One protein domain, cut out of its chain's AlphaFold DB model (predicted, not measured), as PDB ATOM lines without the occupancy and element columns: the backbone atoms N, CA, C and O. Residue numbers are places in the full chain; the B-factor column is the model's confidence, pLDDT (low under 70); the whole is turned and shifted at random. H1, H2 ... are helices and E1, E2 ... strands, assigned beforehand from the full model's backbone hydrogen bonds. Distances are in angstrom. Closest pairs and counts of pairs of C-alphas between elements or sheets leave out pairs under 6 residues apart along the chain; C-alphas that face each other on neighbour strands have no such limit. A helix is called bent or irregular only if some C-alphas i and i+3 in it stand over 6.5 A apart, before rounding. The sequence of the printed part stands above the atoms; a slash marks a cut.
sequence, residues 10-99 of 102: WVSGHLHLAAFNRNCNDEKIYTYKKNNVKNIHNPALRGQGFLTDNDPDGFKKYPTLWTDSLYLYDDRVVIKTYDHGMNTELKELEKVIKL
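AT A GLANCE: This is residues 10 to 99 of the 102 residues of an uncharacterized protein of bioreactor metagenome (UniProt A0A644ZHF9). The model is a narrow antiparallel sheet of three strands, E2, E3 and E4, joined to a looser group of short pieces: the helices H1, H2 and H3 and the lone strand E1. The two parts come together at H3, which grazes the sheet, and the long loop of residues 48 to 65 reaches out to Pro 56 at one end of the longest span. The printed part has 90 residues, with three named helices and four named strands in the order H1, H2, E1, H3, E2, E3, E4; the sheet's order is E2, E3, E4. The class is mixed, helices and strands, though only 37 of the 90 residues are in named elements. The whole is compact, with a radius of gyration of the C-alphas of 14.1 A and spans of 47 by 34 by 20 A.

HOW THE PARTS SIT: Begin with the sheet, made by E2, residues 66 to 72, E3, residues 76 to 83, and E4, residues 95 to 98. It is a meander, each strand the antiparallel neighbour of the one before, with E2 and E4 as edge strands and E3 as the inner strand. E2 and E3 form a hairpin, their directions 159 degrees apart; look for N 71 and O 78 at 2.8 A, and N 69 and O 80 at 2.9 A, within hydrogen-bond range. E3 and E4 form a hairpin too, at 171 degrees, with N 77 and O 97 at 2.8 A and N 95 and O 79 at 3.0 A. Past the end of E4's partner stretch, residues 82 to 83 of E3 make a short antiparallel pairing with residues 88 to 89. Now move to H3, residues 42 to 47, which only grazes the sheet with its residues 42 to 45; its closest C-alphas to E2 are those of Asn 42 and Trp 66, 6.3 A apart. H3 touches H1, residues 22 to 25, with the C-alphas of Asn 25 and Gly 47 closest at 5.1 A. E1, residues 37 to 40, pairs with no named strand, but short pairings tie residues 10 to 11 to its residues 39 to 40, parallel, and residues 31 to 32 to its residues 37 to 38, antiparallel. E1 and E2 are apart, but only just, at 8.1 A. H2, residues 27 to 30, is apart from H3; its closest C-alpha to E1 is that of Tyr 30, 4.8 A from that of Asn 39. H1 and H2 are too short for any O i to N i+4 pair, while H3 has 0 of 2 such pairs within hydrogen-bond range and 2 of 3 of its O i to N i+3 pairs.

IN THESE COORDINATES: Find C-alpha 66 at (99.762, 111.140, 120.751), where E2 begins; it runs 19.4 A to Leu 72. E3 is the longest strand, 23.0 A from Arg 76 to Asp 83. E4 measures 9.8 A and ends at C-alpha 98, at (97.173, 88.002, 122.149). E1 also measures 9.8 A, from Val 37 to Ile 40. H3 measures 10.1 A and is irregular, with C-alphas 43 and 46 at 9.0 A. H1 starts at C-alpha 22, at (116.631, 107.983, 119.084), and is only just irregular, with C-alphas 22 and 25 at 6.8 A; H2 measures 5.1 A.

THE WHOLE: The two C-alphas farthest apart are those of Pro 56 and Asp 74, at 47.3 A. The printed part has no cut. Its long links are H3 to E2, 18 residues, and E3 to E4, 11 residues. The mean pLDDT of the printed part is 70.1, and you will find residues 10 to 64 under 70.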
ATOM      1  N   TRP A  10     102.639  96.786 131.713       67.12
ATOM      2  CA  TRP A  10     103.102  97.940 132.474       67.12
ATOM      3  C   TRP A  10     102.876  99.192 131.632       67.12
ATOM      4  O   TRP A  10     103.577  99.431 130.650       67.12
ATOM      5  N   VAL A  11     101.852  99.962 131.997       68.50
ATOM      6  CA  VAL A  11     101.510 101.213 131.318       68.50
ATOM      7  C   VAL A  11     102.159 102.352 132.088       68.50
ATOM      8  O   VAL A  11     101.771 102.641 133.220       68.50
ATOM      9  N   SER A  12     103.158 102.993 131.489       62.75
ATOM     10  CA  SER A  12     103.655 104.267 131.997       62.75
ATOM     11  C   SER A  12     102.774 105.373 131.427       62.75
ATOM     12  O   SER A  12     102.583 105.456 130.216       62.75
ATOM     13  N   GLY A  13     102.168 106.172 132.305       59.16
ATOM     14  CA  GLY A  13     101.335 107.302 131.904       59.16
ATOM     15  C   GLY A  13     102.138 108.447 131.281       59.16
ATOM     16  O   GLY A  13     103.324 108.325 130.989       59.16
ATOM     17  N   HIS A  14     101.464 109.583 131.100       54.94
ATOM     18  CA  HIS A  14     101.970 110.816 130.498       54.94
ATOM     19  C   HIS A  14     103.242 111.351 131.186       54.94
ATOM     20  O   HIS A  14     103.186 112.173 132.098       54.94
ATOM     21  N   LEU A  15     104.404 110.874 130.748       55.19
ATOM     22  CA  LEU A  15     105.697 111.419 131.132       55.19
ATOM     23  C   LEU A  15     106.067 112.499 130.113       55.19
ATOM     24  O   LEU A  15     106.410 112.185 128.975       55.19
ATOM     25  N   HIS A  16     106.028 113.770 130.526       56.31
ATOM     26  CA  HIS A  16     106.587 114.914 129.784       56.31
ATOM     27  C   HIS A  16     108.131 114.897 129.784       56.31
ATOM     28  O   HIS A  16     108.781 115.922 129.983       56.31
ATOM     29  N   LEU A  17     108.727 113.711 129.657       57.31
ATOM     30  CA  LEU A  17     110.168 113.513 129.620       57.31
ATOM     31  C   LEU A  17     110.560 113.167 128.195       57.31
ATOM     32  O   LEU A  17     109.967 112.279 127.574       57.31
ATOM     33  N   ALA A  18     111.466 113.955 127.625       60.50
ATOM     34  CA  ALA A  18     111.908 113.730 126.262       60.50
ATOM     35  C   ALA A  18     112.745 112.452 126.244       60.50
ATOM     36  O   ALA A  18     113.415 112.119 127.226       60.50
ATOM     37  N   ALA A  19     112.694 111.710 125.141       63.56
ATOM     38  CA  ALA A  19     113.531 110.529 125.027       63.56
ATOM     39  C   ALA A  19     115.009 110.951 124.992       63.56
ATOM     40  O   ALA A  19     115.395 111.836 124.232       63.56
ATOM     41  N   PHE A  20     115.857 110.315 125.800       62.31
ATOM     42  CA  PHE A  20     117.285 110.652 125.850       62.31
ATOM     43  C   PHE A  20     118.059 110.198 124.605       62.31
ATOM     44  O   PHE A  20     119.180 110.645 124.387       62.31
ATOM     45  N   ASN A  21     117.503 109.292 123.790       64.25
ATOM     46  CA  ASN A  21     118.108 108.891 122.524       64.25
ATOM     47  C   ASN A  21     117.061 108.435 121.493       64.25
ATOM     48  O   ASN A  21     115.933 108.075 121.827       64.25
ATOM     49  N   ARG A  22     117.471 108.401 120.219       64.25
ATOM     50  CA  ARG A  22     116.631 107.983 119.084       64.25
ATOM     51  C   ARG A  22     116.159 106.525 119.167       64.25
ATOM     52  O   ARG A  22     115.109 106.206 118.624       64.25
ATOM     53  N   ASN A  23     116.911 105.657 119.843       64.56
ATOM     54  CA  ASN A  23     116.607 104.230 119.958       64.56
ATOM     55  C   ASN A  23     115.528 103.939 121.010       64.56
ATOM     56  O   ASN A  23     115.092 102.799 121.122       64.56
ATOM     57  N   CYS A  24     115.036 104.947 121.738       62.25
ATOM     58  CA  CYS A  24     113.882 104.836 122.633       62.25
ATOM     59  C   CYS A  24     112.566 104.480 121.913       62.25
ATOM     60  O   CYS A  24     111.517 104.511 122.542       62.25
ATOM     61  N   ASN A  25     112.582 104.156 120.623       59.72
ATOM     62  CA  ASN A  25     111.461 103.590 119.877       59.72
ATOM     63  C   ASN A  25     111.642 102.092 119.552       59.72
ATOM     64  O   ASN A  25     110.751 101.503 118.943       59.72
ATOM     65  N   ASP A  26     112.774 101.477 119.920       65.25
ATOM     66  CA  ASP A  26     113.048 100.069 119.628       65.25
ATOM     67  C   ASP A  26     112.131  99.170 120.469       65.25
ATOM     68  O   ASP A  26     112.230  99.096 121.696       65.25
ATOM     69  N   GLU A  27     111.240  98.439 119.798       59.97
ATOM     70  CA  GLU A  27     110.298  97.515 120.434       59.97
ATOM     71  C   GLU A  27     110.983  96.426 121.274       59.97
ATOM     72  O   GLU A  27     110.366  95.878 122.194       59.97
ATOM     73  N   LYS A  28     112.261  96.120 121.008       59.69
ATOM     74  CA  LYS A  28     113.055  95.174 121.807       59.69
ATOM     75  C   LYS A  28     113.379  95.713 123.195       59.69
ATOM     76  O   LYS A  28     113.497  94.913 124.119       59.69
ATOM     77  N   ILE A  29     113.496  97.033 123.353       56.88
ATOM     78  CA  ILE A  29     113.691  97.685 124.658       56.88
ATOM     79  C   ILE A  29     112.420  97.550 125.501       56.88
ATOM     80  O   ILE A  29     112.480  97.391 126.717       56.88
ATOM     81  N   TYR A  30     111.266  97.555 124.839       54.56
ATOM     82  CA  TYR A  30     109.967  97.548 125.493       54.56
ATOM     83  C   TYR A  30     109.354  96.167 125.668       54.56
ATOM     84  O   TYR A  30     108.337  96.076 126.343       54.56
ATOM     85  N   THR A  31     109.941  95.110 125.100       56.97
ATOM     86  CA  THR A  31     109.417  93.742 125.190       56.97
ATOM     87  C   THR A  31     110.304  92.883 126.085       56.97
ATOM     88  O   THR A  31     111.334  92.355 125.661       56.97
ATOM     89  N   TYR A  32     109.880  92.668 127.329       54.88
ATOM     90  CA  TYR A  32     110.572  91.751 128.232       54.88
ATOM     91  C   TYR A  32     110.255  90.302 127.845       54.88
ATOM     92  O   TYR A  32     109.250  89.741 128.280       54.88
ATOM     93  N   LYS A  33     111.142  89.677 127.055       55.59
ATOM     94  CA  LYS A  33     110.986  88.305 126.518       55.59
ATOM     95  C   LYS A  33     110.601  87.243 127.554       55.59
ATOM     96  O   LYS A  33     109.954  86.267 127.203       55.59
ATOM     97  N   LYS A  34     111.002  87.414 128.819       50.69
ATOM     98  CA  LYS A  34     110.719  86.452 129.894       50.69
ATOM     99  C   LYS A  34     109.259  86.489 130.368       50.69
ATOM    100  O   LYS A  34     108.733  85.454 130.751       50.69
ATOM    101  N   ASN A  35     108.618  87.660 130.325       49.91
ATOM    102  CA  ASN A  35     107.320  87.908 130.970       49.91
ATOM    103  C   ASN A  35     106.277  88.537 130.023       49.91
ATOM    104  O   ASN A  35     105.207  88.925 130.478       49.91
ATOM    105  N   ASN A  36     106.586  88.682 128.727       59.75
ATOM    106  CA  ASN A  36     105.742  89.353 127.726       59.75
ATOM    107  C   ASN A  36     105.282  90.769 128.126       59.75
ATOM    108  O   ASN A  36     104.246  91.242 127.663       59.75
ATOM    109  N   VAL A  37     106.052  91.464 128.969       59.47
ATOM    110  CA  VAL A  37     105.724  92.834 129.383       59.47
ATOM    111  C   VAL A  37     106.048  93.772 128.234       59.47
ATOM    112  O   VAL A  37     107.191  93.786 127.774       59.47
ATOM    113  N   LYS A  38     105.045  94.540 127.798       63.47
ATOM    114  CA  LYS A  38     105.203  95.655 126.865       63.47
ATOM    115  C   LYS A  38     105.147  96.968 127.634       63.47
ATOM    116  O   LYS A  38     104.171  97.207 128.339       63.47
ATOM    117  N   ASN A  39     106.178  97.791 127.498       62.94
ATOM    118  CA  ASN A  39     106.163  99.175 127.965       62.94
ATOM    119  C   ASN A  39     105.777 100.092 126.788       62.94
ATOM    120  O   ASN A  39     106.270  99.947 125.671       62.94
ATOM    121  N   ILE A  40     104.811 100.973 127.027       62.94
ATOM    122  CA  ILE A  40     104.258 101.892 126.036       62.94
ATOM    123  C   ILE A  40     104.763 103.289 126.399       62.94
ATOM    124  O   ILE A  40     104.393 103.826 127.440       62.94
ATOM    125  N   HIS A  41     105.635 103.854 125.563       67.00
ATOM    126  CA  HIS A  41     106.196 105.190 125.750       67.00
ATOM    127  C   HIS A  41     105.866 106.072 124.541       67.00
ATOM    128  O   HIS A  41     106.510 105.996 123.493       67.00
ATOM    129  N   ASN A  42     104.840 106.909 124.693       63.62
ATOM    130  CA  ASN A  42     104.285 107.748 123.627       63.62
ATOM    131  C   ASN A  42     105.244 108.787 123.019       63.62
ATOM    132  O   ASN A  42     105.205 108.954 121.803       63.62
ATOM    133  N   PRO A  43     106.102 109.493 123.779       58.78
ATOM    134  CA  PRO A  43     106.849 110.623 123.226       58.78
ATOM    135  C   PRO A  43     107.872 110.254 122.144       58.78
ATOM    136  O   PRO A  43     108.305 111.131 121.405       58.78
ATOM    137  N   ALA A  44     108.232 108.969 122.039       58.03
ATOM    138  CA  ALA A  44     109.202 108.449 121.081       58.03
ATOM    139  C   ALA A  44     108.582 107.598 119.961       58.03
ATOM    140  O   ALA A  44     109.323 106.911 119.250       58.03
ATOM    141  N   LEU A  45     107.255 107.586 119.776       61.94
ATOM    142  CA  LEU A  45     106.669 106.813 118.676       61.94
ATOM    143  C   LEU A  45     107.292 107.302 117.349       61.94
ATOM    144  O   LEU A  45     107.452 108.495 117.108       61.94
ATOM    145  N   ARG A  46     107.776 106.365 116.523       61.34
ATOM    146  CA  ARG A  46     108.565 106.623 115.293       61.34
ATOM    147  C   ARG A  46     109.966 107.239 115.480       61.34
ATOM    148  O   ARG A  46     110.582 107.637 114.494       61.34
ATOM    149  N   GLY A  47     110.513 107.266 116.695       58.06
ATOM    150  CA  GLY A  47     111.876 107.759 116.948       58.06
ATOM    151  C   GLY A  47     112.013 109.267 116.752       58.06
ATOM    152  O   GLY A  47     113.072 109.741 116.351       58.06
ATOM    153  N   GLN A  48     110.928 110.008 116.978       58.03
ATOM    154  CA  GLN A  48     110.889 111.471 117.037       58.03
ATOM    155  C   GLN A  48     110.790 111.909 118.508       58.03
ATOM    156  O   GLN A  48     110.605 111.064 119.375       58.03
ATOM    157  N   GLY A  49     110.965 113.196 118.819       60.78
ATOM    158  CA  GLY A  49     110.819 113.687 120.201       60.78
ATOM    159  C   GLY A  49     111.931 113.285 121.179       60.78
ATOM    160  O   GLY A  49     111.706 113.237 122.390       60.78
ATOM    161  N   PHE A  50     113.128 112.993 120.661       61.47
ATOM    162  CA  PHE A  50     114.332 112.779 121.464       61.47
ATOM    163  C   PHE A  50     115.178 114.053 121.536       61.47
ATOM    164  O   PHE A  50     115.188 114.844 120.594       61.47
ATOM    165  N   LEU A  51     115.891 114.224 122.649       64.75
ATOM    166  CA  LEU A  51     116.794 115.354 122.852       64.75
ATOM    167  C   LEU A  51     118.003 115.269 121.923       64.75
ATOM    168  O   LEU A  51     118.586 114.204 121.709       64.75
ATOM    169  N   THR A  52     118.387 116.421 121.403       66.12
ATOM    170  CA  THR A  52     119.609 116.665 120.649       66.12
ATOM    171  C   THR A  52     120.441 117.718 121.367       66.12
ATOM    172  O   THR A  52     119.919 118.513 122.149       66.12
ATOM    173  N   ASP A  53     121.733 117.784 121.051       69.75
ATOM    174  CA  ASP A  53     122.649 118.785 121.622       69.75
ATOM    175  C   ASP A  53     122.224 120.240 121.316       69.75
ATOM    176  O   ASP A  53     122.720 121.179 121.932       69.75
ATOM    177  N   ASN A  54     121.284 120.430 120.382       64.19
ATOM    178  CA  ASN A  54     120.739 121.722 119.968       64.19
ATOM    179  C   ASN A  54     119.380 122.057 120.618       64.19
ATOM    180  O   ASN A  54     118.699 122.963 120.138       64.19
ATOM    181  N   ASP A  55     118.967 121.346 121.672       66.50
ATOM    182  CA  ASP A  55     117.735 121.619 122.423       66.50
ATOM    183  C   ASP A  55     118.041 122.422 123.708       66.50
ATOM    184  O   ASP A  55     118.224 121.833 124.774       66.50
ATOM    185  N   PRO A  56     118.084 123.773 123.652       56.22
ATOM    186  CA  PRO A  56     118.639 124.628 124.715       56.22
ATOM    187  C   PRO A  56     117.870 124.584 126.041       56.22
ATOM    188  O   PRO A  56     118.438 124.892 127.083       56.22
ATOM    189  N   ASP A  57     116.599 124.176 126.007       58.06
ATOM    190  CA  ASP A  57     115.744 124.071 127.193       58.06
ATOM    191  C   ASP A  57     115.576 122.616 127.675       58.06
ATOM    192  O   ASP A  57     114.877 122.387 128.652       58.06
ATOM    193  N   GLY A  58     116.126 121.605 126.986       54.34
ATOM    194  CA  GLY A  58     115.892 120.190 127.330       54.34
ATOM    195  C   GLY A  58     114.435 119.707 127.176       54.34
ATOM    196  O   GLY A  58     114.107 118.606 127.611       54.34
ATOM    197  N   PHE A  59     113.556 120.514 126.562       51.91
ATOM    198  CA  PHE A  59     112.110 120.246 126.447       51.91
ATOM    199  C   PHE A  59     111.512 120.486 125.045       51.91
ATOM    200  O   PHE A  59     110.309 120.304 124.851       51.91
ATOM    201  N   LYS A  60     112.292 120.915 124.044       52.00
ATOM    202  CA  LYS A  60     111.735 121.507 122.811       52.00
ATOM    203  C   LYS A  60     111.878 120.659 121.549       52.00
ATOM    204  O   LYS A  60     112.488 121.075 120.576       52.00
ATOM    205  N   LYS A  61     111.119 119.563 121.506       53.47
ATOM    206  CA  LYS A  61     110.270 119.219 120.349       53.47
ATOM    207  C   LYS A  61     109.477 117.962 120.679       53.47
ATOM    208  O   LYS A  61     109.900 116.860 120.367       53.47
ATOM    209  N   TYR A  62     108.287 118.123 121.241       55.41
ATOM    210  CA  TYR A  62     107.234 117.144 120.987       55.41
ATOM    211  C   TYR A  62     106.442 117.671 119.797       55.41
ATOM    212  O   TYR A  62     105.536 118.476 119.998       55.41
ATOM    213  N   PRO A  63     106.814 117.324 118.551       55.00
ATOM    214  CA  PRO A  63     106.079 117.810 117.388       55.00
ATOM    215  C   PRO A  63     104.636 117.292 117.378       55.00
ATOM    216  O   PRO A  63     103.796 117.861 116.688       55.00
ATOM    217  N   THR A  64     104.351 116.243 118.154       65.12
ATOM    218  CA  THR A  64     103.116 115.492 118.022       65.12
ATOM    219  C   THR A  64     102.599 115.026 119.375       65.12
ATOM    220  O   THR A  64     103.302 114.375 120.149       65.12
ATOM    221  N   LEU A  65     101.350 115.383 119.660       75.75
ATOM    222  CA  LEU A  65     100.600 114.887 120.804       75.75
ATOM    223  C   LEU A  65      99.934 113.575 120.382       75.75
ATOM    224  O   LEU A  65      99.071 113.578 119.506       75.75
ATOM    225  N   TRP A  66     100.332 112.465 121.007       79.81
ATOM    226  CA  TRP A  66      99.762 111.140 120.751       79.81
ATOM    227  C   TRP A  66      99.075 110.556 121.981       79.81
ATOM    228  O   TRP A  66      99.604 110.625 123.095       79.81
ATOM    229  N   THR A  67      97.945 109.887 121.769       82.44
ATOM    230  CA  THR A  67      97.285 109.052 122.782       82.44
ATOM    231  C   THR A  67      97.291 107.601 122.337       82.44
ATOM    232  O   THR A  67      96.808 107.300 121.252       82.44
ATOM    233  N   ASP A  68      97.758 106.708 123.210       83.31
ATOM    234  CA  ASP A  68      97.588 105.266 123.039       83.31
ATOM    235  C   ASP A  68      96.397 104.820 123.891       83.31
ATOM    236  O   ASP A  68      96.406 104.956 125.114       83.31
ATOM    237  N   SER A  69      95.352 104.318 123.237       87.06
ATOM    238  CA  SER A  69      94.151 103.790 123.892       87.06
ATOM    239  C   SER A  69      94.198 102.269 123.927       87.06
ATOM    240  O   SER A  69      94.445 101.632 122.901       87.06
ATOM    241  N   LEU A  70      93.938 101.688 125.100       88.19
ATOM    242  CA  LEU A  70      93.887 100.243 125.299       88.19
ATOM    243  C   LEU A  70      92.437  99.762 125.212       88.19
ATOM    244  O   LEU A  70      91.594 100.153 126.017       88.19
ATOM    245  N   TYR A  71      92.171  98.868 124.268       89.94
ATOM    246  CA  TYR A  71      90.897  98.176 124.107       89.94
ATOM    247  C   TYR A  71      91.063  96.735 124.578       89.94
ATOM    248  O   TYR A  71      91.886  95.988 124.041       89.94
ATOM    249  N   LEU A  72      90.298  96.358 125.599       88.25
ATOM    250  CA  LEU A  72      90.374  95.046 126.234       88.25
ATOM    251  C   LEU A  72      89.299  94.127 125.645       88.25
ATOM    252  O   LEU A  72      88.127  94.491 125.616       88.25
ATOM    253  N   TYR A  73      89.712  92.947 125.194       88.56
ATOM    254  CA  TYR A  73      88.845  91.889 124.684       88.56
ATOM    255  C   TYR A  73      89.154  90.580 125.410       88.56
ATOM    256  O   TYR A  73      90.226  90.423 125.999       88.56
ATOM    257  N   ASP A  74      88.244  89.616 125.299       85.56
ATOM    258  CA  ASP A  74      88.378  88.310 125.950       85.56
ATOM    259  C   ASP A  74      89.617  87.527 125.493       85.56
ATOM    260  O   ASP A  74      90.141  86.719 126.251       85.56
ATOM    261  N   ASP A  75      90.099  87.752 124.267       85.94
ATOM    262  CA  ASP A  75      91.202  87.006 123.649       85.94
ATOM    263  C   ASP A  75      92.451  87.859 123.361       85.94
ATOM    264  O   ASP A  75      93.490  87.334 122.934       85.94
ATOM    265  N   ARG A  76      92.368  89.182 123.559       87.44
ATOM    266  CA  ARG A  76      93.436  90.116 123.187       87.44
ATOM    267  C   ARG A  76      93.304  91.491 123.831       87.44
ATOM    268  O   ARG A  76      92.240  91.924 124.251       87.44
ATOM    269  N   VAL A  77      94.396  92.239 123.768       86.94
ATOM    270  CA  VAL A  77      94.416  93.690 123.956       86.94
ATOM    271  C   VAL A  77      94.787  94.339 122.627       86.94
ATOM    272  O   VAL A  77      95.762  93.929 121.994       86.94
ATOM    273  N   VAL A  78      94.018  95.340 122.200       89.44
ATOM    274  CA  VAL A  78      94.335  96.167 121.028       89.44
ATOM    275  C   VAL A  78      94.750  97.547 121.512       89.44
ATOM    276  O   VAL A  78      94.055  98.156 122.319       89.44
ATOM    277  N   ILE A  79      95.882  98.036 121.025       87.38
ATOM    278  CA  ILE A  79      96.385  99.378 121.307       87.38
ATOM    279  C   ILE A  79      96.252 100.181 120.022       87.38
ATOM    280  O   ILE A  79      96.793  99.775 118.991       87.38
ATOM    281  N   LYS A  80      95.543 101.307 120.096       90.06
ATOM    282  CA  LYS A  80      95.409 102.250 118.983       90.06
ATOM    283  C   LYS A  80      96.050 103.579 119.335       90.06
ATOM    284  O   LYS A  80      95.783 104.106 120.414       90.06
ATOM    285  N   THR A  81      96.811 104.123 118.395       86.31
ATOM    286  CA  THR A  81      97.461 105.427 118.522       86.31
ATOM    287  C   THR A  81      96.650 106.490 117.790       86.31
ATOM    288  O   THR A  81      96.374 106.361 116.597       86.31
ATOM    289  N   TYR A  82      96.290 107.555 118.498       87.31
ATOM    290  CA  TYR A  82      95.654 108.742 117.941       87.31
ATOM    291  C   TYR A  82      96.640 109.905 117.899       87.31
ATOM    292  O   TYR A  82      97.294 110.192 118.901       87.31
ATOM    293  N   ASP A  83      96.726 110.576 116.756       85.38
ATOM    294  CA  ASP A  83      97.508 111.787 116.531       85.38
ATOM    295  C   ASP A  83      96.618 113.017 116.618       85.38
ATOM    296  O   ASP A  83      95.791 113.260 115.742       85.38
ATOM    297  N   HIS A  84      96.799 113.799 117.683       84.50
ATOM    298  CA  HIS A  84      96.041 115.030 117.920       84.50
ATOM    299  C   HIS A  84      96.492 116.182 117.020       84.50
ATOM    300  O   HIS A  84      95.720 117.108 116.797       84.50
ATOM    301  N   GLY A  85      97.720 116.143 116.490       82.44
ATOM    302  CA  GLY A  85      98.206 117.149 115.544       82.44
ATOM    303  C   GLY A  85      97.611 116.952 114.149       82.44
ATOM    304  O   GLY A  85      97.233 117.916 113.489       82.44
ATOM    305  N   MET A  86      97.492 115.694 113.719       85.88
ATOM    306  CA  MET A  86      96.878 115.310 112.443       85.88
ATOM    307  C   MET A  86      95.373 115.015 112.548       85.88
ATOM    308  O   MET A  86      94.718 114.820 111.526       85.88
ATOM    309  N   ASN A  87      94.828 114.974 113.767       90.56
ATOM    310  CA  ASN A  87      93.440 114.638 114.086       90.56
ATOM    311  C   ASN A  87      92.994 113.284 113.486       90.56
ATOM    312  O   ASN A  87      91.899 113.160 112.933       90.56
ATOM    313  N   THR A  88      93.859 112.263 113.558       92.81
ATOM    314  CA  THR A  88      93.647 110.957 112.906       92.81
ATOM    315  C   THR A  88      94.197 109.786 113.720       92.81
ATOM    316  O   THR A  88      95.166 109.920 114.462       92.81
ATOM    317  N   GLU A  89      93.618 108.598 113.527       91.75
ATOM    318  CA  GLU A  89      94.217 107.343 113.992       91.75
ATOM    319  C   GLU A  89      95.410 106.949 113.102       91.75
ATOM    320  O   GLU A  89      95.319 106.987 111.871       91.75
ATOM    321  N   LEU A  90      96.512 106.530 113.728       88.06
ATOM    322  CA  LEU A  90      97.722 106.020 113.079       88.06
ATOM    323  C   LEU A  90      97.648 104.493 112.966       88.06
ATOM    324  O   LEU A  90      98.147 103.758 113.821       88.06
ATOM    325  N   LYS A  91      96.974 104.000 111.921       89.62
ATOM    326  CA  LYS A  91      96.661 102.567 111.743       89.62
ATOM    327  C   LYS A  91      97.899 101.674 111.675       89.62
ATOM    328  O   LYS A  91      97.867 100.539 112.130       89.62
ATOM    329  N   GLU A  92      98.994 102.181 111.127       84.19
ATOM    330  CA  GLU A  92     100.274 101.478 111.040       84.19
ATOM    331  C   GLU A  92     100.967 101.278 112.397       84.19
ATOM    332  O   GLU A  92     101.912 100.498 112.484       84.19
ATOM    333  N   LEU A  93     100.510 101.968 113.448       79.38
ATOM    334  CA  LEU A  93     100.980 101.792 114.822       79.38
ATOM    335  C   LEU A  93     100.028 100.939 115.673       79.38
ATOM    336  O   LEU A  93     100.299 100.741 116.859       79.38
ATOM    337  N   GLU A  94      98.938 100.415 115.098       86.31
ATOM    338  CA  GLU A  94      98.032  99.517 115.814       86.31
ATOM    339  C   GLU A  94      98.773  98.249 116.260       86.31
ATOM    340  O   GLU A  94      99.434  97.566 115.472       86.31
ATOM    341  N   LYS A  95      98.651  97.913 117.548       83.25
ATOM    342  CA  LYS A  95      99.290  96.729 118.136       83.25
ATOM    343  C   LYS A  95      98.241  95.799 118.712       83.25
ATOM    344  O   LYS A  95      97.385  96.214 119.487       83.25
ATOM    345  N   VAL A  96      98.382  94.510 118.416       85.75
ATOM    346  CA  VAL A  96      97.563  93.449 119.010       85.75
ATOM    347  C   VAL A  96      98.431  92.586 119.918       85.75
ATOM    348  O   VAL A  96      99.457  92.047 119.500       85.75
ATOM    349  N   ILE A  97      98.023  92.451 121.175       82.00
ATOM    350  CA  ILE A  97      98.626  91.542 122.150       82.00
ATOM    351  C   ILE A  97      97.637  90.405 122.373       82.00
ATOM    352  O   ILE A  97      96.576  90.615 122.950       82.00
ATOM    353  N   LYS A  98      97.973  89.206 121.899       84.12
ATOM    354  CA  LYS A  98      97.173  88.002 122.149       84.12
ATOM    355  C   LYS A  98      97.444  87.471 123.552       84.12
ATOM    356  O   LYS A  98      98.532  87.680 124.094       84.12
ATOM    357  N   LEU A  99      96.476  86.752 124.110       81.88
ATOM    358  CA  LEU A  99      96.712  85.982 125.326       81.88
ATOM    359  C   LEU A  99      97.829  84.935 125.115       81.88
ATOM    360  O   LEU A  99      97.982  84.423 124.000       81.88
TER     361      LEU A  99